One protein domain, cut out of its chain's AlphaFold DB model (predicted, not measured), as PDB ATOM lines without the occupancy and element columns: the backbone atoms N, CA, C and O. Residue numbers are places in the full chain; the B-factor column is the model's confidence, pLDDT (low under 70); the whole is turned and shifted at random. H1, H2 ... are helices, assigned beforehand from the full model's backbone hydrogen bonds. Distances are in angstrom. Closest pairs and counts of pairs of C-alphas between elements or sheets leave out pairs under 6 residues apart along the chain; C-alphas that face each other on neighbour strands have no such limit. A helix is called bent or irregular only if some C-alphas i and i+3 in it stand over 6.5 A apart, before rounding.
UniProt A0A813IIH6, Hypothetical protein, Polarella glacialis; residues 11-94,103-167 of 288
ATOM      1  N   VAL A  11       0.570  52.516   0.667       88.19
ATOM      2  CA  VAL A  11       0.443  51.557  -0.445       88.19
ATOM      3  C   VAL A  11       0.627  52.257  -1.791       88.19
ATOM      4  O   VAL A  11       1.377  51.782  -2.643       88.19
ATOM      5  N   LYS A  12       0.002  53.424  -1.980       87.44
ATOM      6  CA  LYS A  12       0.180  54.233  -3.190       87.44
ATOM      7  C   LYS A  12       1.627  54.697  -3.355       87.44
ATOM      8  O   LYS A  12       2.131  54.688  -4.473       87.44
ATOM      9  N   LEU A  13       2.310  55.078  -2.277       86.94
ATOM     10  CA  LEU A  13       3.722  55.459  -2.309       86.94
ATOM     11  C   LEU A  13       4.602  54.272  -2.723       86.94
ATOM     12  O   LEU A  13       5.404  54.417  -3.641       86.94
ATOM     13  N   ILE A  14       4.396  53.089  -2.139       89.44
ATOM     14  CA  ILE A  14       5.093  51.852  -2.529       89.44
ATOM     15  C   ILE A  14       4.839  51.532  -4.008       89.44
ATOM     16  O   ILE A  14       5.769  51.207  -4.746       89.44
ATOM     17  N   TYR A  15       3.599  51.691  -4.473       90.62
ATOM     18  CA  TYR A  15       3.259  51.512  -5.881       90.62
ATOM     19  C   TYR A  15       3.977  52.519  -6.787       90.62
ATOM     20  O   TYR A  15       4.413  52.159  -7.872       90.62
ATOM     21  N   MET A  16       4.145  53.770  -6.360       87.19
ATOM     22  CA  MET A  16       4.885  54.781  -7.123       87.19
ATOM     23  C   MET A  16       6.394  54.504  -7.160       87.19
ATOM     24  O   MET A  16       7.030  54.723  -8.193       87.19
ATOM     25  N   LEU A  17       6.961  53.941  -6.085       88.25
ATOM     26  CA  LEU A  17       8.374  53.554  -6.028       88.25
ATOM     27  C   LEU A  17       8.760  52.520  -7.098       88.25
ATOM     28  O   LEU A  17       9.933  52.450  -7.462       88.25
ATOM     29  N   ARG A  18       7.803  51.787  -7.690       92.94
ATOM     30  CA  ARG A  18       8.069  50.853  -8.804       92.94
ATOM     31  C   ARG A  18       8.693  51.520 -10.038       92.94
ATOM     32  O   ARG A  18       9.337  50.841 -10.828       92.94
ATOM     33  N   VAL A  19       8.497  52.830 -10.217       89.44
ATOM     34  CA  VAL A  19       9.030  53.613 -11.352       89.44
ATOM     35  C   VAL A  19      10.391  54.248 -11.010       89.44
ATOM     36  O   VAL A  19      11.089  54.741 -11.897       89.44
ATOM     37  N   SER A  20      10.798  54.215  -9.735       88.62
ATOM     38  CA  SER A  20      12.061  54.793  -9.258       88.62
ATOM     39  C   SER A  20      13.277  54.086  -9.858       88.62
ATOM     40  O   SER A  20      13.316  52.857  -9.928       88.62
ATOM     41  N   ALA A  21      14.309  54.857 -10.219       86.62
ATOM     42  CA  ALA A  21      15.608  54.313 -10.620       86.62
ATOM     43  C   ALA A  21      16.263  53.504  -9.485       86.62
ATOM     44  O   ALA A  21      16.922  52.497  -9.740       86.62
ATOM     45  N   PHE A  22      16.026  53.904  -8.233       88.31
ATOM     46  CA  PHE A  22      16.540  53.214  -7.058       88.31
ATOM     47  C   PHE A  22      15.513  52.202  -6.537       88.31
ATOM     48  O   PHE A  22      14.456  52.575  -6.031       88.31
ATOM     49  N   GLY A  23      15.805  50.907  -6.690       89.69
ATOM     50  CA  GLY A  23      14.996  49.812  -6.134       89.69
ATOM     51  C   GLY A  23      13.685  49.492  -6.867       89.69
ATOM     52  O   GLY A  23      13.095  48.446  -6.593       89.69
ATOM     53  N   GLY A  24      13.255  50.309  -7.837       92.25
ATOM     54  CA  GLY A  24      11.994  50.103  -8.559       92.25
ATOM     55  C   GLY A  24      11.915  48.758  -9.285       92.25
ATOM     56  O   GLY A  24      10.872  48.111  -9.238       92.25
ATOM     57  N   LYS A  25      13.039  48.275  -9.845       94.94
ATOM     58  CA  LYS A  25      13.150  46.932 -10.450       94.94
ATOM     59  C   LYS A  25      12.711  45.830  -9.473       94.94
ATOM     60  O   LYS A  25      11.859  45.018  -9.817       94.94
ATOM     61  N   LYS A  26      13.231  45.839  -8.238       96.31
ATOM     62  CA  LYS A  26      12.905  44.828  -7.216       96.31
ATOM     63  C   LYS A  26      11.438  44.911  -6.796       96.31
ATOM     64  O   LYS A  26      10.754  43.897  -6.782       96.31
ATOM     65  N   ILE A  27      10.932  46.117  -6.525       95.81
ATOM     66  CA  ILE A  27       9.524  46.328  -6.140       95.81
ATOM     67  C   ILE A  27       8.575  45.850  -7.246       95.81
ATOM     68  O   ILE A  27       7.557  45.221  -6.959       95.81
ATOM     69  N   LEU A  28       8.912  46.121  -8.510       95.62
ATOM     70  CA  LEU A  28       8.126  45.679  -9.656       95.62
ATOM     71  C   LEU A  28       8.056  44.151  -9.743       95.62
ATOM     72  O   LEU A  28       6.968  43.616  -9.951       95.62
ATOM     73  N   VAL A  29       9.195  43.469  -9.578       97.00
ATOM     74  CA  VAL A  29       9.255  42.002  -9.570       97.00
ATOM     75  C   VAL A  29       8.402  41.458  -8.432       97.00
ATOM     76  O   VAL A  29       7.495  40.690  -8.711       97.00
ATOM     77  N   LEU A  30       8.586  41.942  -7.198       96.12
ATOM     78  CA  LEU A  30       7.788  41.523  -6.035       96.12
ATOM     79  C   LEU A  30       6.279  41.651  -6.296       96.12
ATOM     80  O   LEU A  30       5.526  40.702  -6.099       96.12
ATOM     81  N   MET A  31       5.835  42.811  -6.792       95.75
ATOM     82  CA  MET A  31       4.424  43.053  -7.108       95.75
ATOM     83  C   MET A  31       3.907  42.111  -8.198       95.75
ATOM     84  O   MET A  31       2.791  41.610  -8.098       95.75
ATOM     85  N   LYS A  32       4.704  41.850  -9.239       95.88
ATOM     86  CA  LYS A  32       4.319  40.917 -10.302       95.88
ATOM     87  C   LYS A  32       4.301  39.469  -9.837       95.88
ATOM     88  O   LYS A  32       3.384  38.755 -10.221       95.88
ATOM     89  N   THR A  33       5.248  39.057  -9.000       96.69
ATOM     90  CA  THR A  33       5.272  37.720  -8.407       96.69
ATOM     91  C   THR A  33       4.030  37.506  -7.546       96.69
ATOM     92  O   THR A  33       3.346  36.502  -7.713       96.69
ATOM     93  N   LEU A  34       3.659  38.476  -6.701       94.69
ATOM     94  CA  LEU A  34       2.449  38.395  -5.869       94.69
ATOM     95  C   LEU A  34       1.148  38.312  -6.684       94.69
ATOM     96  O   LEU A  34       0.178  37.714  -6.226       94.69
ATOM     97  N   VAL A  35       1.123  38.900  -7.883       94.75
ATOM     98  CA  VAL A  35      -0.035  38.889  -8.796       94.75
ATOM     99  C   VAL A  35       0.087  37.784  -9.863       94.75
ATOM    100  O   VAL A  35      -0.766  37.679 -10.745       94.75
ATOM    101  N   SER A  36       1.114  36.927  -9.790       96.12
ATOM    102  CA  SER A  36       1.252  35.781 -10.693       96.12
ATOM    103  C   SER A  36       0.071  34.820 -10.519       96.12
ATOM    104  O   SER A  36      -0.453  34.639  -9.415       96.12
ATOM    105  N   GLY A  37      -0.356  34.195 -11.621       95.81
ATOM    106  CA  GLY A  37      -1.462  33.234 -11.623       95.81
ATOM    107  C   GLY A  37      -1.214  32.081 -10.651       95.81
ATOM    108  O   GLY A  37      -2.080  31.794  -9.826       95.81
ATOM    109  N   ALA A  38       0.003  31.524 -10.666       95.56
ATOM    110  CA  ALA A  38       0.409  30.430  -9.786       95.56
ATOM    111  C   ALA A  38       0.343  30.821  -8.300       95.56
ATOM    112  O   ALA A  38      -0.220  30.093  -7.484       95.56
ATOM    113  N   MET A  39       0.843  32.009  -7.940       94.75
ATOM    114  CA  MET A  39       0.764  32.505  -6.559       94.75
ATOM    115  C   MET A  39      -0.685  32.704  -6.110       94.75
ATOM    116  O   MET A  39      -1.039  32.329  -4.993       94.75
ATOM    117  N   ARG A  40      -1.548  33.250  -6.977       95.62
ATOM    118  CA  ARG A  40      -2.974  33.434  -6.675       95.62
ATOM    119  C   ARG A  40      -3.690  32.103  -6.448       95.62
ATOM    120  O   ARG A  40      -4.498  32.008  -5.530       95.62
ATOM    121  N   GLU A  41      -3.401  31.094  -7.265       96.50
ATOM    122  CA  GLU A  41      -3.957  29.745  -7.110       96.50
ATOM    123  C   GLU A  41      -3.518  29.111  -5.785       96.50
ATOM    124  O   GLU A  41      -4.361  28.620  -5.035       96.50
ATOM    125  N   MET A  42      -2.238  29.216  -5.425       95.69
ATOM    126  CA  MET A  42      -1.743  28.672  -4.155       95.69
ATOM    127  C   MET A  42      -2.290  29.416  -2.934       95.69
ATOM    128  O   MET A  42      -2.659  28.778  -1.947       95.69
ATOM    129  N   PHE A  43      -2.416  30.747  -2.991       94.38
ATOM    130  CA  PHE A  43      -3.077  31.508  -1.927       94.38
ATOM    131  C   PHE A  43      -4.554  31.140  -1.790       94.38
ATOM    132  O   PHE A  43      -5.053  31.071  -0.668       94.38
ATOM    133  N   LEU A  44      -5.247  30.868  -2.899       96.25
ATOM    134  CA  LEU A  44      -6.628  30.398  -2.864       96.25
ATOM    135  C   LEU A  44      -6.726  29.029  -2.181       96.25
ATOM    136  O   LEU A  44      -7.572  28.855  -1.309       96.25
ATOM    137  N   VAL A  45      -5.842  28.085  -2.517       95.38
ATOM    138  CA  VAL A  45      -5.781  26.771  -1.854       95.38
ATOM    139  C   VAL A  45      -5.518  26.934  -0.355       95.38
ATOM    140  O   VAL A  45      -6.267  26.392   0.457       95.38
ATOM    141  N   ALA A  46      -4.519  27.734   0.031       95.06
ATOM    142  CA  ALA A  46      -4.210  28.013   1.434       95.06
ATOM    143  C   ALA A  46      -5.403  28.637   2.182       95.06
ATOM    144  O   ALA A  46      -5.716  28.244   3.306       95.06
ATOM    145  N   PHE A  47      -6.104  29.573   1.540       95.56
ATOM    146  CA  PHE A  47      -7.295  30.212   2.087       95.56
ATOM    147  C   PHE A  47      -8.462  29.230   2.259       95.56
ATOM    148  O   PHE A  47      -9.118  29.246   3.297       95.56
ATOM    149  N   LEU A  48      -8.701  28.338   1.291       96.50
ATOM    150  CA  LEU A  48      -9.734  27.302   1.392       96.50
ATOM    151  C   LEU A  48      -9.434  26.303   2.517       96.50
ATOM    152  O   LEU A  48     -10.341  25.952   3.272       96.50
ATOM    153  N   PHE A  49      -8.171  25.897   2.682       95.44
ATOM    154  CA  PHE A  49      -7.751  25.080   3.824       95.44
ATOM    155  C   PHE A  49      -7.994  25.802   5.149       95.44
ATOM    156  O   PHE A  49      -8.572  25.221   6.066       95.44
ATOM    157  N   PHE A  50      -7.615  27.078   5.247       93.94
ATOM    158  CA  PHE A  50      -7.879  27.884   6.436       93.94
ATOM    159  C   PHE A  50      -9.381  27.962   6.750       93.94
ATOM    160  O   PHE A  50      -9.781  27.720   7.889       93.94
ATOM    161  N   LEU A  51     -10.230  28.214   5.747       95.25
ATOM    162  CA  LEU A  51     -11.685  28.215   5.921       95.25
ATOM    163  C   LEU A  51     -12.220  26.858   6.392       95.25
ATOM    164  O   LEU A  51     -13.094  26.828   7.253       95.25
ATOM    165  N   ALA A  52     -11.688  25.743   5.885       95.75
ATOM    166  CA  ALA A  52     -12.074  24.410   6.345       95.75
ATOM    167  C   ALA A  52     -11.771  24.207   7.842       95.75
ATOM    168  O   ALA A  52     -12.612  23.673   8.574       95.75
ATOM    169  N   PHE A  53     -10.623  24.694   8.330       92.38
ATOM    170  CA  PHE A  53     -10.308  24.682   9.762       92.38
ATOM    171  C   PHE A  53     -11.223  25.606  10.567       92.38
ATOM    172  O   PHE A  53     -11.715  25.186  11.612       92.38
ATOM    173  N   VAL A  54     -11.513  26.817  10.073       92.81
ATOM    174  CA  VAL A  54     -12.470  27.732  10.724       92.81
ATOM    175  C   VAL A  54     -13.839  27.068  10.849       92.81
ATOM    176  O   VAL A  54     -14.399  27.051  11.938       92.81
ATOM    177  N   PHE A  55     -14.370  26.470   9.779       94.75
ATOM    178  CA  PHE A  55     -15.661  25.780   9.833       94.75
ATOM    179  C   PHE A  55     -15.646  24.604  10.805       94.75
ATOM    180  O   PHE A  55     -16.590  24.443  11.573       94.75
ATOM    181  N   THR A  56     -14.570  23.817  10.821       92.81
ATOM    182  CA  THR A  56     -14.439  22.704  11.767       92.81
ATOM    183  C   THR A  56     -14.409  23.205  13.213       92.81
ATOM    184  O   THR A  56     -15.103  22.653  14.064       92.81
ATOM    185  N   ALA A  57     -13.680  24.289  13.489       90.12
ATOM    186  CA  ALA A  57     -13.630  24.909  14.809       90.12
ATOM    187  C   ALA A  57     -14.998  25.477  15.226       90.12
ATOM    188  O   ALA A  57     -15.440  25.237  16.343       90.12
ATOM    189  N   VAL A  58     -15.713  26.148  14.316       92.00
ATOM    190  CA  VAL A  58     -17.072  26.670  14.562       92.00
ATOM    191  C   VAL A  58     -18.074  25.542  14.829       92.00
ATOM    192  O   VAL A  58     -18.973  25.703  15.645       92.00
ATOM    193  N   MET A  59     -17.934  24.391  14.167       91.81
ATOM    194  CA  MET A  59     -18.782  23.223  14.441       91.81
ATOM    195  C   MET A  59     -18.488  22.590  15.808       91.81
ATOM    196  O   MET A  59     -19.392  22.024  16.422       91.81
ATOM    197  N   LEU A  60     -17.245  22.686  16.292       88.56
ATOM    198  CA  LEU A  60     -16.839  22.202  17.615       88.56
ATOM    199  C   LEU A  60     -17.218  23.188  18.735       88.56
ATOM    200  O   LEU A  60     -17.617  22.761  19.818       88.56
ATOM    201  N   GLU A  61     -17.139  24.498  18.491       85.56
ATOM    202  CA  GLU A  61     -17.431  25.535  19.483       85.56
ATOM    203  C   GLU A  61     -18.875  26.047  19.379       85.56
ATOM    204  O   GLU A  61     -19.231  26.867  18.538       85.56
ATOM    205  N   ARG A  62     -19.735  25.594  20.296       75.44
ATOM    206  CA  ARG A  62     -21.182  25.856  20.229       75.44
ATOM    207  C   ARG A  62     -21.618  27.260  20.690       75.44
ATOM    208  O   ARG A  62     -22.775  27.613  20.475       75.44
ATOM    209  N   GLN A  63     -20.761  28.034  21.365       84.88
ATOM    210  CA  GLN A  63     -21.159  29.291  22.038       84.88
ATOM    211  C   GLN A  63     -20.253  30.509  21.761       84.88
ATOM    212  O   GLN A  63     -20.527  31.592  22.277       84.88
ATOM    213  N   GLY A  64     -19.213  30.370  20.936       84.44
ATOM    214  CA  GLY A  64     -18.270  31.449  20.633       84.44
ATOM    215  C   GLY A  64     -18.720  32.379  19.502       84.44
ATOM    216  O   GLY A  64     -19.461  31.998  18.596       84.44
ATOM    217  N   SER A  65     -18.221  33.619  19.515       93.44
ATOM    218  CA  SER A  65     -18.307  34.497  18.343       93.44
ATOM    219  C   SER A  65     -17.382  33.967  17.248       93.44
ATOM    220  O   SER A  65     -16.164  33.944  17.430       93.44
ATOM    221  N   VAL A  66     -17.945  33.600  16.092       92.44
ATOM    222  CA  VAL A  66     -17.194  33.098  14.923       92.44
ATOM    223  C   VAL A  66     -16.036  34.026  14.552       92.44
ATOM    224  O   VAL A  66     -14.948  33.557  14.227       92.44
ATOM    225  N   ALA A  67     -16.241  35.344  14.642       93.88
ATOM    226  CA  ALA A  67     -15.206  36.325  14.335       93.88
ATOM    227  C   ALA A  67     -14.014  36.212  15.295       93.88
ATOM    228  O   ALA A  67     -12.867  36.207  14.853       93.88
ATOM    229  N   TRP A  68     -14.281  36.065  16.593       93.06
ATOM    230  CA  TRP A  68     -13.234  35.940  17.602       93.06
ATOM    231  C   TRP A  68     -12.488  34.608  17.476       93.06
ATOM    232  O   TRP A  68     -11.262  34.608  17.441       93.06
ATOM    233  N   LEU A  69     -13.212  33.501  17.277       92.12
ATOM    234  CA  LEU A  69     -12.613  32.189  17.021       92.12
ATOM    235  C   LEU A  69     -11.746  32.196  15.755       92.12
ATOM    236  O   LEU A  69     -10.609  31.731  15.777       92.12
ATOM    237  N   SER A  70     -12.243  32.780  14.659       93.50
ATOM    238  CA  SER A  70     -11.486  32.884  13.406       93.50
ATOM    239  C   SER A  70     -10.216  33.724  13.559       93.50
ATOM    240  O   SER A  70      -9.183  33.377  12.990       93.50
ATOM    241  N   LEU A  71     -10.265  34.791  14.369       94.94
ATOM    242  CA  LEU A  71      -9.113  35.638  14.657       94.94
ATOM    243  C   LEU A  71      -8.090  34.907  15.531       94.94
ATOM    244  O   LEU A  71      -6.898  34.958  15.232       94.94
ATOM    245  N   SER A  72      -8.540  34.194  16.566       93.69
ATOM    246  CA  SER A  72      -7.690  33.349  17.410       93.69
ATOM    247  C   SER A  72      -7.017  32.249  16.587       93.69
ATOM    248  O   SER A  72      -5.814  32.030  16.726       93.69
ATOM    249  N   LEU A  73      -7.751  31.617  15.662       92.81
ATOM    250  CA  LEU A  73      -7.230  30.579  14.767       92.81
ATOM    251  C   LEU A  73      -6.233  31.134  13.756       92.81
ATOM    252  O   LEU A  73      -5.183  30.538  13.539       92.81
ATOM    253  N   TYR A  74      -6.517  32.304  13.187       94.56
ATOM    254  CA  TYR A  74      -5.576  33.034  12.346       94.56
ATOM    255  C   TYR A  74      -4.280  33.356  13.108       94.56
ATOM    256  O   TYR A  74      -3.190  33.095  12.601       94.56
ATOM    257  N   ARG A  75      -4.383  33.845  14.353       94.81
ATOM    258  CA  ARG A  75      -3.226  34.172  15.203       94.81
ATOM    259  C   ARG A  75      -2.406  32.930  15.561       94.81
ATOM    260  O   ARG A  75      -1.188  32.937  15.407       94.81
ATOM    261  N   GLY A  76      -3.080  31.859  15.974       91.50
ATOM    262  CA  GLY A  76      -2.448  30.601  16.367       91.50
ATOM    263  C   GLY A  76      -1.802  29.855  15.199       91.50
ATOM    264  O   GLY A  76      -0.656  29.433  15.311       91.50
ATOM    265  N   LEU A  77      -2.496  29.723  14.063       91.38
ATOM    266  CA  LEU A  77      -1.996  28.956  12.916       91.38
ATOM    267  C   LEU A  77      -0.974  29.727  12.074       91.38
ATOM    268  O   LEU A  77       0.063  29.161  11.741       91.38
ATOM    269  N   LEU A  78      -1.246  30.991  11.712       90.38
ATOM    270  CA  LEU A  78      -0.358  31.728  10.802       90.38
ATOM    271  C   LEU A  78       0.859  32.322  11.504       90.38
ATOM    272  O   LEU A  78       1.942  32.333  10.924       90.38
ATOM    273  N   PHE A  79       0.683  32.843  12.719       91.38
ATOM    274  CA  PHE A  79       1.767  33.499  13.455       91.38
ATOM    275  C   PHE A  79       2.401  32.605  14.522       91.38
ATOM    276  O   PHE A  79       3.391  33.014  15.125       91.38
ATOM    277  N   GLY A  80       1.864  31.402  14.754       90.25
ATOM    278  CA  GLY A  80       2.348  30.516  15.815       90.25
ATOM    279  C   GLY A  80       2.125  31.096  17.212       90.25
ATOM    280  O   GLY A  80       2.887  30.809  18.132       90.25
ATOM    281  N   ASP A  81       1.127  31.965  17.373       93.06
ATOM    282  CA  ASP A  81       0.889  32.664  18.628       93.06
ATOM    283  C   ASP A  81       0.173  31.748  19.629       93.06
ATOM    284  O   ASP A  81      -1.023  31.474  19.488       93.06
ATOM    285  N   GLY A  82       0.910  31.293  20.645       87.75
ATOM    286  CA  GLY A  82       0.406  30.383  21.678       87.75
ATOM    287  C   GLY A  82      -0.870  30.886  22.356       87.75
ATOM    288  O   GLY A  82      -1.821  30.126  22.485       87.75
ATOM    289  N   ALA A  83      -0.976  32.189  22.634       89.38
ATOM    290  CA  ALA A  83      -2.177  32.749  23.256       89.38
ATOM    291  C   ALA A  83      -3.399  32.725  22.319       89.38
ATOM    292  O   ALA A  83      -4.537  32.716  22.782       89.38
ATOM    293  N   GLY A  84      -3.189  32.685  20.997       89.50
ATOM    294  CA  GLY A  84      -4.265  32.425  20.038       89.50
ATOM    295  C   GLY A  84      -4.834  31.011  20.175       89.50
ATOM    296  O   GLY A  84      -6.046  30.837  20.083       89.50
ATOM    297  N   LEU A  85      -3.975  30.021  20.440       85.56
ATOM    298  CA  LEU A  85      -4.367  28.633  20.697       85.56
ATOM    299  C   LEU A  85      -4.997  28.475  22.085       85.56
ATOM    300  O   LEU A  85      -6.077  27.897  22.180       85.56
ATOM    301  N   ASP A  86      -4.406  29.051  23.134       87.25
ATOM    302  CA  ASP A  86      -4.925  28.973  24.510       87.25
ATOM    303  C   ASP A  86      -6.374  29.483  24.600       87.25
ATOM    304  O   ASP A  86      -7.240  28.867  25.227       87.25
ATOM    305  N   ASN A  87      -6.660  30.560  23.864       86.62
ATOM    306  CA  ASN A  87      -7.980  31.168  23.720       86.62
ATOM    307  C   ASN A  87      -9.048  30.240  23.112       86.62
ATOM    308  O   ASN A  87     -10.234  30.481  23.319       86.62
ATOM    309  N   MET A  88      -8.668  29.175  22.397       81.00
ATOM    310  CA  MET A  88      -9.617  28.189  21.857       81.00
ATOM    311  C   MET A  88     -10.032  27.125  22.882       81.00
ATOM    312  O   MET A  88     -10.806  26.228  22.557       81.00
ATOM    313  N   GLY A  89      -9.558  27.217  24.129       72.94
ATOM    314  CA  GLY A  89      -9.943  26.297  25.197       72.94
ATOM    315  C   GLY A  89      -8.931  25.184  25.457       72.94
ATOM    316  O   GLY A  89      -9.328  24.106  25.912       72.94
ATOM    317  N   PHE A  90      -7.641  25.462  25.235       67.19
ATOM    318  CA  PHE A  90      -6.518  24.676  25.756       67.19
ATOM    319  C   PHE A  90      -5.958  25.329  27.027       67.19
ATOM    320  O   PHE A  90      -4.878  25.910  26.982       67.19
ATOM    321  N   PRO A  91      -6.646  25.291  28.183       62.69
ATOM    322  CA  PRO A  91      -5.999  25.702  29.415       62.69
ATOM    323  C   PRO A  91      -4.888  24.690  29.722       62.69
ATOM    324  O   PRO A  91      -5.151  23.599  30.223       62.69
ATOM    325  N   ILE A  92      -3.641  25.054  29.412       63.00
ATOM    326  CA  ILE A  92      -2.443  24.269  29.752       63.00
ATOM    327  C   ILE A  92      -2.321  24.109  31.285       63.00
ATOM    328  O   ILE A  92      -1.702  23.164  31.766       63.00
ATOM    329  N   GLU A  93      -2.999  24.964  32.062       66.44
ATOM    330  CA  GLU A  93      -2.947  25.010  33.530       66.44
ATOM    331  C   GLU A  93      -4.272  24.647  34.230       66.44
ATOM    332  O   GLU A  93      -4.563  25.130  35.327       66.44
ATOM    333  N   ALA A  94      -5.118  23.799  33.637       56.97
ATOM    334  CA  ALA A  94      -6.302  23.324  34.354       56.97
ATOM    335  C   ALA A  94      -5.891  22.386  35.507       56.97
ATOM    336  O   ALA A  94      -5.485  21.244  35.290       56.97
ATOM    337  N   GLN A 103     -13.530  16.990  28.417       82.06
ATOM    338  CA  GLN A 103     -12.169  16.497  28.138       82.06
ATOM    339  C   GLN A 103     -12.025  15.863  26.748       82.06
ATOM    340  O   GLN A 103     -11.019  16.062  26.073       82.06
ATOM    341  N   ILE A 104     -13.036  15.120  26.283       84.56
ATOM    342  CA  ILE A 104     -12.990  14.482  24.955       84.56
ATOM    343  C   ILE A 104     -12.984  15.554  23.860       84.56
ATOM    344  O   ILE A 104     -12.197  15.475  22.920       84.56
ATOM    345  N   MET A 105     -13.819  16.586  24.009       83.69
ATOM    346  CA  MET A 105     -13.896  17.693  23.056       83.69
ATOM    347  C   MET A 105     -12.593  18.504  23.022       83.69
ATOM    348  O   MET A 105     -12.128  18.847  21.940       83.69
ATOM    349  N   GLN A 106     -11.963  18.727  24.181       83.69
ATOM    350  CA  GLN A 106     -10.645  19.366  24.277       83.69
ATOM    351  C   GLN A 106      -9.551  18.548  23.582       83.69
ATOM    352  O   GLN A 106      -8.767  19.106  22.819       83.69
ATOM    353  N   ASN A 107      -9.529  17.227  23.774       86.56
ATOM    354  CA  ASN A 107      -8.567  16.357  23.097       86.56
ATOM    355  C   ASN A 107      -8.750  16.383  21.572       86.56
ATOM    356  O   ASN A 107      -7.765  16.450  20.839       86.56
ATOM    357  N   ILE A 108      -9.996  16.371  21.081       88.94
ATOM    358  CA  ILE A 108     -10.291  16.475  19.642       88.94
ATOM    359  C   ILE A 108      -9.817  17.822  19.095       88.94
ATOM    360  O   ILE A 108      -9.148  17.860  18.063       88.94
ATOM    361  N   LEU A 109     -10.120  18.917  19.795       86.25
ATOM    362  CA  LEU A 109      -9.672  20.251  19.412       86.25
ATOM    363  C   LEU A 109      -8.135  20.312  19.359       86.25
ATOM    364  O   LEU A 109      -7.580  20.876  18.419       86.25
ATOM    365  N   ALA A 110      -7.445  19.679  20.314       87.44
ATOM    366  CA  ALA A 110      -5.984  19.687  20.408       87.44
ATOM    367  C   ALA A 110      -5.357  18.937  19.236       87.44
ATOM    368  O   ALA A 110      -4.451  19.445  18.577       87.44
ATOM    369  N   VAL A 111      -5.894  17.758  18.920       90.38
ATOM    370  CA  VAL A 111      -5.480  16.984  17.746       90.38
ATOM    371  C   VAL A 111      -5.733  17.775  16.459       90.38
ATOM    372  O   VAL A 111      -4.856  17.823  15.599       90.38
ATOM    373  N   MET A 112      -6.880  18.449  16.340       90.19
ATOM    374  CA  MET A 112      -7.191  19.309  15.192       90.19
ATOM    375  C   MET A 112      -6.234  20.499  15.072       90.19
ATOM    376  O   MET A 112      -5.817  20.823  13.962       90.19
ATOM    377  N   ALA A 113      -5.843  21.124  16.185       89.56
ATOM    378  CA  ALA A 113      -4.877  22.220  16.200       89.56
ATOM    379  C   ALA A 113      -3.468  21.748  15.792       89.56
ATOM    380  O   ALA A 113      -2.805  22.398  14.981       89.56
ATOM    381  N   ILE A 114      -3.029  20.582  16.274       91.44
ATOM    382  CA  ILE A 114      -1.749  19.972  15.876       91.44
ATOM    383  C   ILE A 114      -1.768  19.613  14.384       91.44
ATOM    384  O   ILE A 114      -0.855  19.961  13.639       91.44
ATOM    385  N   LEU A 115      -2.832  18.965  13.907       93.12
ATOM    386  CA  LEU A 115      -2.971  18.628  12.489       93.12
ATOM    387  C   LEU A 115      -3.034  19.888  11.613       93.12
ATOM    388  O   LEU A 115      -2.430  19.931  10.539       93.12
ATOM    389  N   GLY A 116      -3.729  20.923  12.086       91.69
ATOM    390  CA  GLY A 116      -3.823  22.226  11.438       91.69
ATOM    391  C   GLY A 116      -2.481  22.931  11.315       91.69
ATOM    392  O   GLY A 116      -2.142  23.390  10.228       91.69
ATOM    393  N   THR A 117      -1.684  22.959  12.382       92.12
ATOM    394  CA  THR A 117      -0.338  23.556  12.357       92.12
ATOM    395  C   THR A 117       0.600  22.797  11.419       92.12
ATOM    396  O   THR A 117       1.247  23.427  10.585       92.12
ATOM    397  N   ILE A 118       0.618  21.457  11.457       95.12
ATOM    398  CA  ILE A 118       1.414  20.636  10.523       95.12
ATOM    399  C   ILE A 118       1.008  20.916   9.071       95.12
ATOM    400  O   ILE A 118       1.861  21.174   8.222       95.12
ATOM    401  N   THR A 119      -0.297  20.908   8.784       93.25
ATOM    402  CA  THR A 119      -0.822  21.170   7.435       93.25
ATOM    403  C   THR A 119      -0.455  22.577   6.969       93.25
ATOM    404  O   THR A 119      -0.012  22.762   5.836       93.25
ATOM    405  N   PHE A 120      -0.576  23.572   7.852       93.38
ATOM    406  CA  PHE A 120      -0.244  24.956   7.539       93.38
ATOM    407  C   PHE A 120       1.250  25.143   7.247       93.38
ATOM    408  O   PHE A 120       1.593  25.813   6.276       93.38
ATOM    409  N   ILE A 121       2.138  24.490   8.004       94.56
ATOM    410  CA  ILE A 121       3.586  24.494   7.743       94.56
ATOM    411  C   ILE A 121       3.892  23.927   6.352       94.56
ATOM    412  O   ILE A 121       4.676  24.511   5.603       94.56
ATOM    413  N   VAL A 122       3.255  22.814   5.970       96.44
ATOM    414  CA  VAL A 122       3.436  22.210   4.639       96.44
ATOM    415  C   VAL A 122       2.975  23.163   3.534       96.44
ATOM    416  O   VAL A 122       3.707  23.377   2.566       96.44
ATOM    417  N   ILE A 123       1.799  23.778   3.690       95.25
ATOM    418  CA  ILE A 123       1.262  24.743   2.720       95.25
ATOM    419  C   ILE A 123       2.181  25.965   2.609       95.25
ATOM    420  O   ILE A 123       2.504  26.389   1.499       95.25
ATOM    421  N   LEU A 124       2.645  26.513   3.734       93.81
ATOM    422  CA  LEU A 124       3.541  27.668   3.752       93.81
ATOM    423  C   LEU A 124       4.862  27.359   3.035       93.81
ATOM    424  O   LEU A 124       5.310  28.153   2.209       93.81
ATOM    425  N   ASN A 125       5.443  26.181   3.275       96.50
ATOM    426  CA  ASN A 125       6.649  25.727   2.582       96.50
ATOM    427  C   ASN A 125       6.432  25.606   1.066       96.50
ATOM    428  O   ASN A 125       7.298  26.015   0.289       96.50
ATOM    429  N   MET A 126       5.270  25.110   0.627       96.31
ATOM    430  CA  MET A 126       4.924  25.082  -0.799       96.31
ATOM    431  C   MET A 126       4.783  26.489  -1.394       96.31
ATOM    432  O   MET A 126       5.307  26.741  -2.481       96.31
ATOM    433  N   VAL A 127       4.131  27.422  -0.689       96.25
ATOM    434  CA  VAL A 127       4.001  28.824  -1.131       96.25
ATOM    435  C   VAL A 127       5.376  29.477  -1.272       96.25
ATOM    436  O   VAL A 127       5.626  30.135  -2.278       96.25
ATOM    437  N   ILE A 128       6.291  29.259  -0.320       96.50
ATOM    438  CA  ILE A 128       7.666  29.781  -0.381       96.50
ATOM    439  C   ILE A 128       8.420  29.208  -1.590       96.50
ATOM    440  O   ILE A 128       9.082  29.958  -2.308       96.50
ATOM    441  N   ALA A 129       8.306  27.902  -1.846       97.75
ATOM    442  CA  ALA A 129       8.980  27.252  -2.971       97.75
ATOM    443  C   ALA A 129       8.494  27.785  -4.332       97.75
ATOM    444  O   ALA A 129       9.301  28.094  -5.217       97.75
ATOM    445  N   ILE A 130       7.178  27.950  -4.490       96.62
ATOM    446  CA  ILE A 130       6.582  28.495  -5.718       96.62
ATOM    447  C   ILE A 130       6.934  29.967  -5.872       96.62
ATOM    448  O   ILE A 130       7.370  30.378  -6.943       96.62
ATOM    449  N   TYR A 131       6.847  30.738  -4.790       97.44
ATOM    450  CA  TYR A 131       7.257  32.133  -4.784       97.44
ATOM    451  C   TYR A 131       8.717  32.297  -5.218       97.44
ATOM    452  O   TYR A 131       9.010  33.142  -6.056       97.44
ATOM    453  N   SER A 132       9.630  31.472  -4.695       97.50
ATOM    454  CA  SER A 132      11.050  31.508  -5.060       97.50
ATOM    455  C   SER A 132      11.272  31.199  -6.544       97.50
ATOM    456  O   SER A 132      12.052  31.889  -7.204       97.50
ATOM    457  N   THR A 133      10.543  30.219  -7.083       97.56
ATOM    458  CA  THR A 133      10.622  29.841  -8.501       97.56
ATOM    459  C   THR A 133      10.092  30.956  -9.409       97.56
ATOM    460  O   THR A 133      10.788  31.383 -10.330       97.56
ATOM    461  N   GLU A 134       8.900  31.483  -9.118       97.50
ATOM    462  CA  GLU A 134       8.265  32.574  -9.871       97.50
ATOM    463  C   GLU A 134       9.073  33.875  -9.788       97.50
ATOM    464  O   GLU A 134       9.265  34.573 -10.786       97.50
ATOM    465  N   TYR A 135       9.594  34.196  -8.601       97.56
ATOM    466  CA  TYR A 135      10.474  35.342  -8.396       97.56
ATOM    467  C   TYR A 135      11.738  35.212  -9.253       97.56
ATOM    468  O   TYR A 135      12.077  36.148  -9.972       97.56
ATOM    469  N   GLY A 136      12.400  34.049  -9.244       97.81
ATOM    470  CA  GLY A 136      13.618  33.820 -10.026       97.81
ATOM    471  C   GLY A 136      13.405  33.893 -11.543       97.81
ATOM    472  O   GLY A 136      14.304  34.314 -12.272       97.81
ATOM    473  N   GLN A 137      12.220  33.522 -12.039       97.00
ATOM    474  CA  GLN A 137      11.863  33.708 -13.450       97.00
ATOM    475  C   GLN A 137      11.650  35.192 -13.780       97.00
ATOM    476  O   GLN A 137      12.260  35.713 -14.714       97.00
ATOM    477  N   LEU A 138      10.850  35.898 -12.974       96.81
ATOM    478  CA  LEU A 138      10.542  37.316 -13.187       96.81
ATOM    479  C   LEU A 138      11.743  38.241 -12.961       96.81
ATOM    480  O   LEU A 138      11.821  39.308 -13.571       96.81
ATOM    481  N   GLU A 139      12.694  37.853 -12.112       97.19
ATOM    482  CA  GLU A 139      13.927  38.605 -11.883       97.19
ATOM    483  C   GLU A 139      14.782  38.685 -13.156       97.19
ATOM    484  O   GLU A 139      15.327  39.751 -13.456       97.19
ATOM    485  N   LYS A 140      14.814  37.619 -13.970       97.19
ATOM    486  CA  LYS A 140      15.517  37.603 -15.267       97.19
ATOM    487  C   LYS A 140      14.885  38.558 -16.281       97.19
ATOM    488  O   LYS A 140      15.592  39.197 -17.052       97.19
ATOM    489  N   GLU A 141      13.561  38.702 -16.251       94.81
ATOM    490  CA  GLU A 141      12.812  39.614 -17.129       94.81
ATOM    491  C   GLU A 141      12.679  41.040 -16.564       94.81
ATOM    492  O   GLU A 141      12.133  41.938 -17.215       94.81
ATOM    493  N   SER A 142      13.168  41.268 -15.342       95.12
ATOM    494  CA  SER A 142      12.892  42.479 -14.567       95.12
ATOM    495  C   SER A 142      13.324  43.763 -15.268       95.12
ATOM    496  O   SER A 142      12.643  44.783 -15.159       95.12
ATOM    497  N   GLU A 143      14.418  43.721 -16.030       92.81
ATOM    498  CA  GLU A 143      14.929  44.870 -16.771       92.81
ATOM    499  C   GLU A 143      13.974  45.315 -17.882       92.81
ATOM    500  O   GLU A 143      13.603  46.492 -17.940       92.81
ATOM    501  N   LEU A 144      13.517  44.376 -18.713       92.75
ATOM    502  CA  LEU A 144      12.570  44.656 -19.793       92.75
ATOM    503  C   LEU A 144      11.236  45.153 -19.233       92.75
ATOM    504  O   LEU A 144      10.669  46.137 -19.715       92.75
ATOM    505  N   LEU A 145      10.751  44.505 -18.171       92.31
ATOM    506  CA  LEU A 145       9.508  44.884 -17.504       92.31
ATOM    507  C   LEU A 145       9.591  46.281 -16.882       92.31
ATOM    508  O   LEU A 145       8.634  47.054 -16.976       92.31
ATOM    509  N   PHE A 146      10.736  46.627 -16.297       92.44
ATOM    510  CA  PHE A 146      10.978  47.937 -15.706       92.44
ATOM    511  C   PHE A 146      11.005  49.048 -16.754       92.44
ATOM    512  O   PHE A 146      10.320  50.059 -16.584       92.44
ATOM    513  N   GLN A 147      11.722  48.856 -17.865       90.31
ATOM    514  CA  GLN A 147      11.747  49.845 -18.948       90.31
ATOM    515  C   GLN A 147      10.358  50.039 -19.565       90.31
ATOM    516  O   GLN A 147       9.927  51.172 -19.782       90.31
ATOM    517  N   ARG A 148       9.605  48.948 -19.761       92.75
ATOM    518  CA  ARG A 148       8.228  49.003 -20.270       92.75
ATOM    519  C   ARG A 148       7.294  49.792 -19.351       92.75
ATOM    520  O   ARG A 148       6.528  50.623 -19.838       92.75
ATOM    521  N   GLU A 149       7.336  49.556 -18.039       91.69
ATOM    522  CA  GLU A 149       6.498  50.304 -17.090       91.69
ATOM    523  C   GLU A 149       6.907  51.777 -16.992       91.69
ATOM    524  O   GLU A 149       6.029  52.640 -16.973       91.69
ATOM    525  N   ARG A 150       8.209  52.095 -17.018       90.12
ATOM    526  CA  ARG A 150       8.675  53.491 -17.071       90.12
ATOM    527  C   ARG A 150       8.213  54.198 -18.340       90.12
ATOM    528  O   ARG A 150       7.713  55.316 -18.246       90.12
ATOM    529  N   ALA A 151       8.315  53.546 -19.496       88.81
ATOM    530  CA  ALA A 151       7.838  54.093 -20.762       88.81
ATOM    531  C   ALA A 151       6.323  54.346 -20.727       88.81
ATOM    532  O   ALA A 151       5.870  55.444 -21.044       88.81
ATOM    533  N   LYS A 152       5.530  53.375 -20.251       89.88
ATOM    534  CA  LYS A 152       4.075  53.526 -20.083       89.88
ATOM    535  C   LYS A 152       3.726  54.683 -19.146       89.88
ATOM    536  O   LYS A 152       2.823  55.472 -19.441       89.88
ATOM    537  N   TYR A 153       4.432  54.786 -18.023       87.88
ATOM    538  CA  TYR A 153       4.227  55.856 -17.058       87.88
ATOM    539  C   TYR A 153       4.577  57.219 -17.666       87.88
ATOM    540  O   TYR A 153       3.764  58.136 -17.592       87.88
ATOM    541  N   CYS A 154       5.715  57.326 -18.357       84.69
ATOM    542  CA  CYS A 154       6.135  58.529 -19.076       84.69
ATOM    543  C   CYS A 154       5.095  58.963 -20.120       84.69
ATOM    544  O   CYS A 154       4.656  60.110 -20.097       84.69
ATOM    545  N   CYS A 155       4.598  58.043 -20.954       86.19
ATOM    546  CA  CYS A 155       3.534  58.339 -21.918       86.19
ATOM    547  C   CYS A 155       2.260  58.850 -21.232       86.19
ATOM    548  O   CYS A 155       1.666  59.830 -21.676       86.19
ATOM    549  N   THR A 156       1.860  58.232 -20.119       84.50
ATOM    550  CA  THR A 156       0.688  58.672 -19.344       84.50
ATOM    551  C   THR A 156       0.894  60.083 -18.781       84.50
ATOM    552  O   THR A 156      -0.018  60.908 -18.839       84.50
ATOM    553  N   CYS A 157       2.102  60.391 -18.298       81.00
ATOM    554  CA  CYS A 157       2.465  61.719 -17.803       81.00
ATOM    555  C   CYS A 157       2.472  62.757 -18.924       81.00
ATOM    556  O   CYS A 157       1.874  63.814 -18.767       81.00
ATOM    557  N   LEU A 158       3.092  62.453 -20.068       81.00
ATOM    558  CA  LEU A 158       3.141  63.341 -21.230       81.00
ATOM    559  C   LEU A 158       1.734  63.658 -21.743       81.00
ATOM    560  O   LEU A 158       1.408  64.826 -21.944       81.00
ATOM    561  N   LEU A 159       0.870  62.649 -21.876       77.75
ATOM    562  CA  LEU A 159      -0.527  62.843 -22.272       77.75
ATOM    563  C   LEU A 159      -1.311  63.652 -21.224       77.75
ATOM    564  O   LEU A 159      -2.096  64.536 -21.580       77.75
ATOM    565  N   GLY A 160      -1.061  63.415 -19.932       76.12
ATOM    566  CA  GLY A 160      -1.629  64.206 -18.838       76.12
ATOM    567  C   GLY A 160      -1.185  65.674 -18.874       76.12
ATOM    568  O   GLY A 160      -2.011  66.580 -18.749       76.12
ATOM    569  N   LEU A 161       0.100  65.922 -19.128       72.94
ATOM    570  CA  LEU A 161       0.670  67.259 -19.269       72.94
ATOM    571  C   LEU A 161       0.172  67.965 -20.526       72.94
ATOM    572  O   LEU A 161      -0.067  69.162 -20.466       72.94
ATOM    573  N   MET A 162      -0.042  67.269 -21.646       73.56
ATOM    574  CA  MET A 162      -0.652  67.866 -22.840       73.56
ATOM    575  C   MET A 162      -2.084  68.335 -22.564       73.56
ATOM    576  O   MET A 162      -2.466  69.434 -22.976       73.56
ATOM    577  N   LYS A 163      -2.853  67.553 -21.794       70.38
ATOM    578  CA  LYS A 163      -4.192  67.951 -21.338       70.38
ATOM    579  C   LYS A 163      -4.134  69.200 -20.452       70.38
ATOM    580  O   LYS A 163      -4.949  70.103 -20.622       70.38
ATOM    581  N   LEU A 164      -3.135  69.290 -19.570       61.66
ATOM    582  CA  LEU A 164      -2.925  70.445 -18.691       61.66
ATOM    583  C   LEU A 164      -2.365  71.674 -19.438       61.66
ATOM    584  O   LEU A 164      -2.769  72.801 -19.168       61.66
ATOM    585  N   ARG A 165      -1.481  71.472 -20.426       64.31
ATOM    586  CA  ARG A 165      -0.861  72.510 -21.272       64.31
ATOM    587  C   ARG A 165      -1.898  73.260 -22.099       64.31
ATOM    588  O   ARG A 165      -1.692  74.427 -22.410       64.31
ATOM    589  N   ARG A 166      -3.027  72.632 -22.420       57.53
ATOM    590  CA  ARG A 166      -4.156  73.304 -23.076       57.53
ATOM    591  C   ARG A 166      -4.925  74.248 -22.135       57.53
ATOM    592  O   ARG A 166      -5.657  75.104 -22.612       57.53
ATOM    593  N   SER A 167      -4.725  74.136 -20.820       59.16
ATOM    594  CA  SER A 167      -5.399  74.905 -19.757       59.16
ATOM    595  C   SER A 167      -4.394  75.689 -18.877       59.16
ATOM    596  O   SER A 167      -4.620  75.945 -17.695       59.16
TER     597      SER A 167
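What this domain is: This is residues 11 to 94 and 103 to 167 of the 288 residues of the protein "Hypothetical protein" of Polarella glacialis (UniProt A0A813IIH6). A very long helix, H6, bends into an L; H3 runs beside its longer arm, H2 sits inside the corner with H1 beyond, and H4, bearing H5, packs on H3 and H6a. Residues 155 to 167 stick out. The printed part has 149 residues, six named helices, H1 to H6, and no named strand: all helix, extended, radius of gyration of the C-alphas 22.6 A, spans 75 by 38 by 24 A.

How they stand to each other: H6, residues 103 to 165, assigned as one helix by its hydrogen bonds, is bent: C-alphas 140 and 143 are 7.4 A apart. Its arms, H6a (103 to 140) and H6b (143 to 165), are about perpendicular, at 81 degrees. H3, residues 37 to 60, touches H6a at a shallow tilt of 8 degrees, opposite ways; the closest C-alphas, Met 42 and Val 127, are 6.5 A apart. Every O i to N i+4 pair is within hydrogen-bond range in H3 and H6b, 33 of 34 in H6a.

Where its parts are: H6a, 55.6 A long, begins at C-alpha 103 (-12.169, 16.497, 28.138); H6b, 32.1 A, ends at C-alpha 165 (-0.861, 72.510, -21.272). H1 is residues 11 to 17, H2 24 to 34, H4 66 to 79, H5 82 to 86.

The domain as a whole: Residues 95 to 102 are cut out, C-alphas 94 and 103 being 10.9 A apart. Residues 90 to 94 and 164 to 167 have pLDDT under 70.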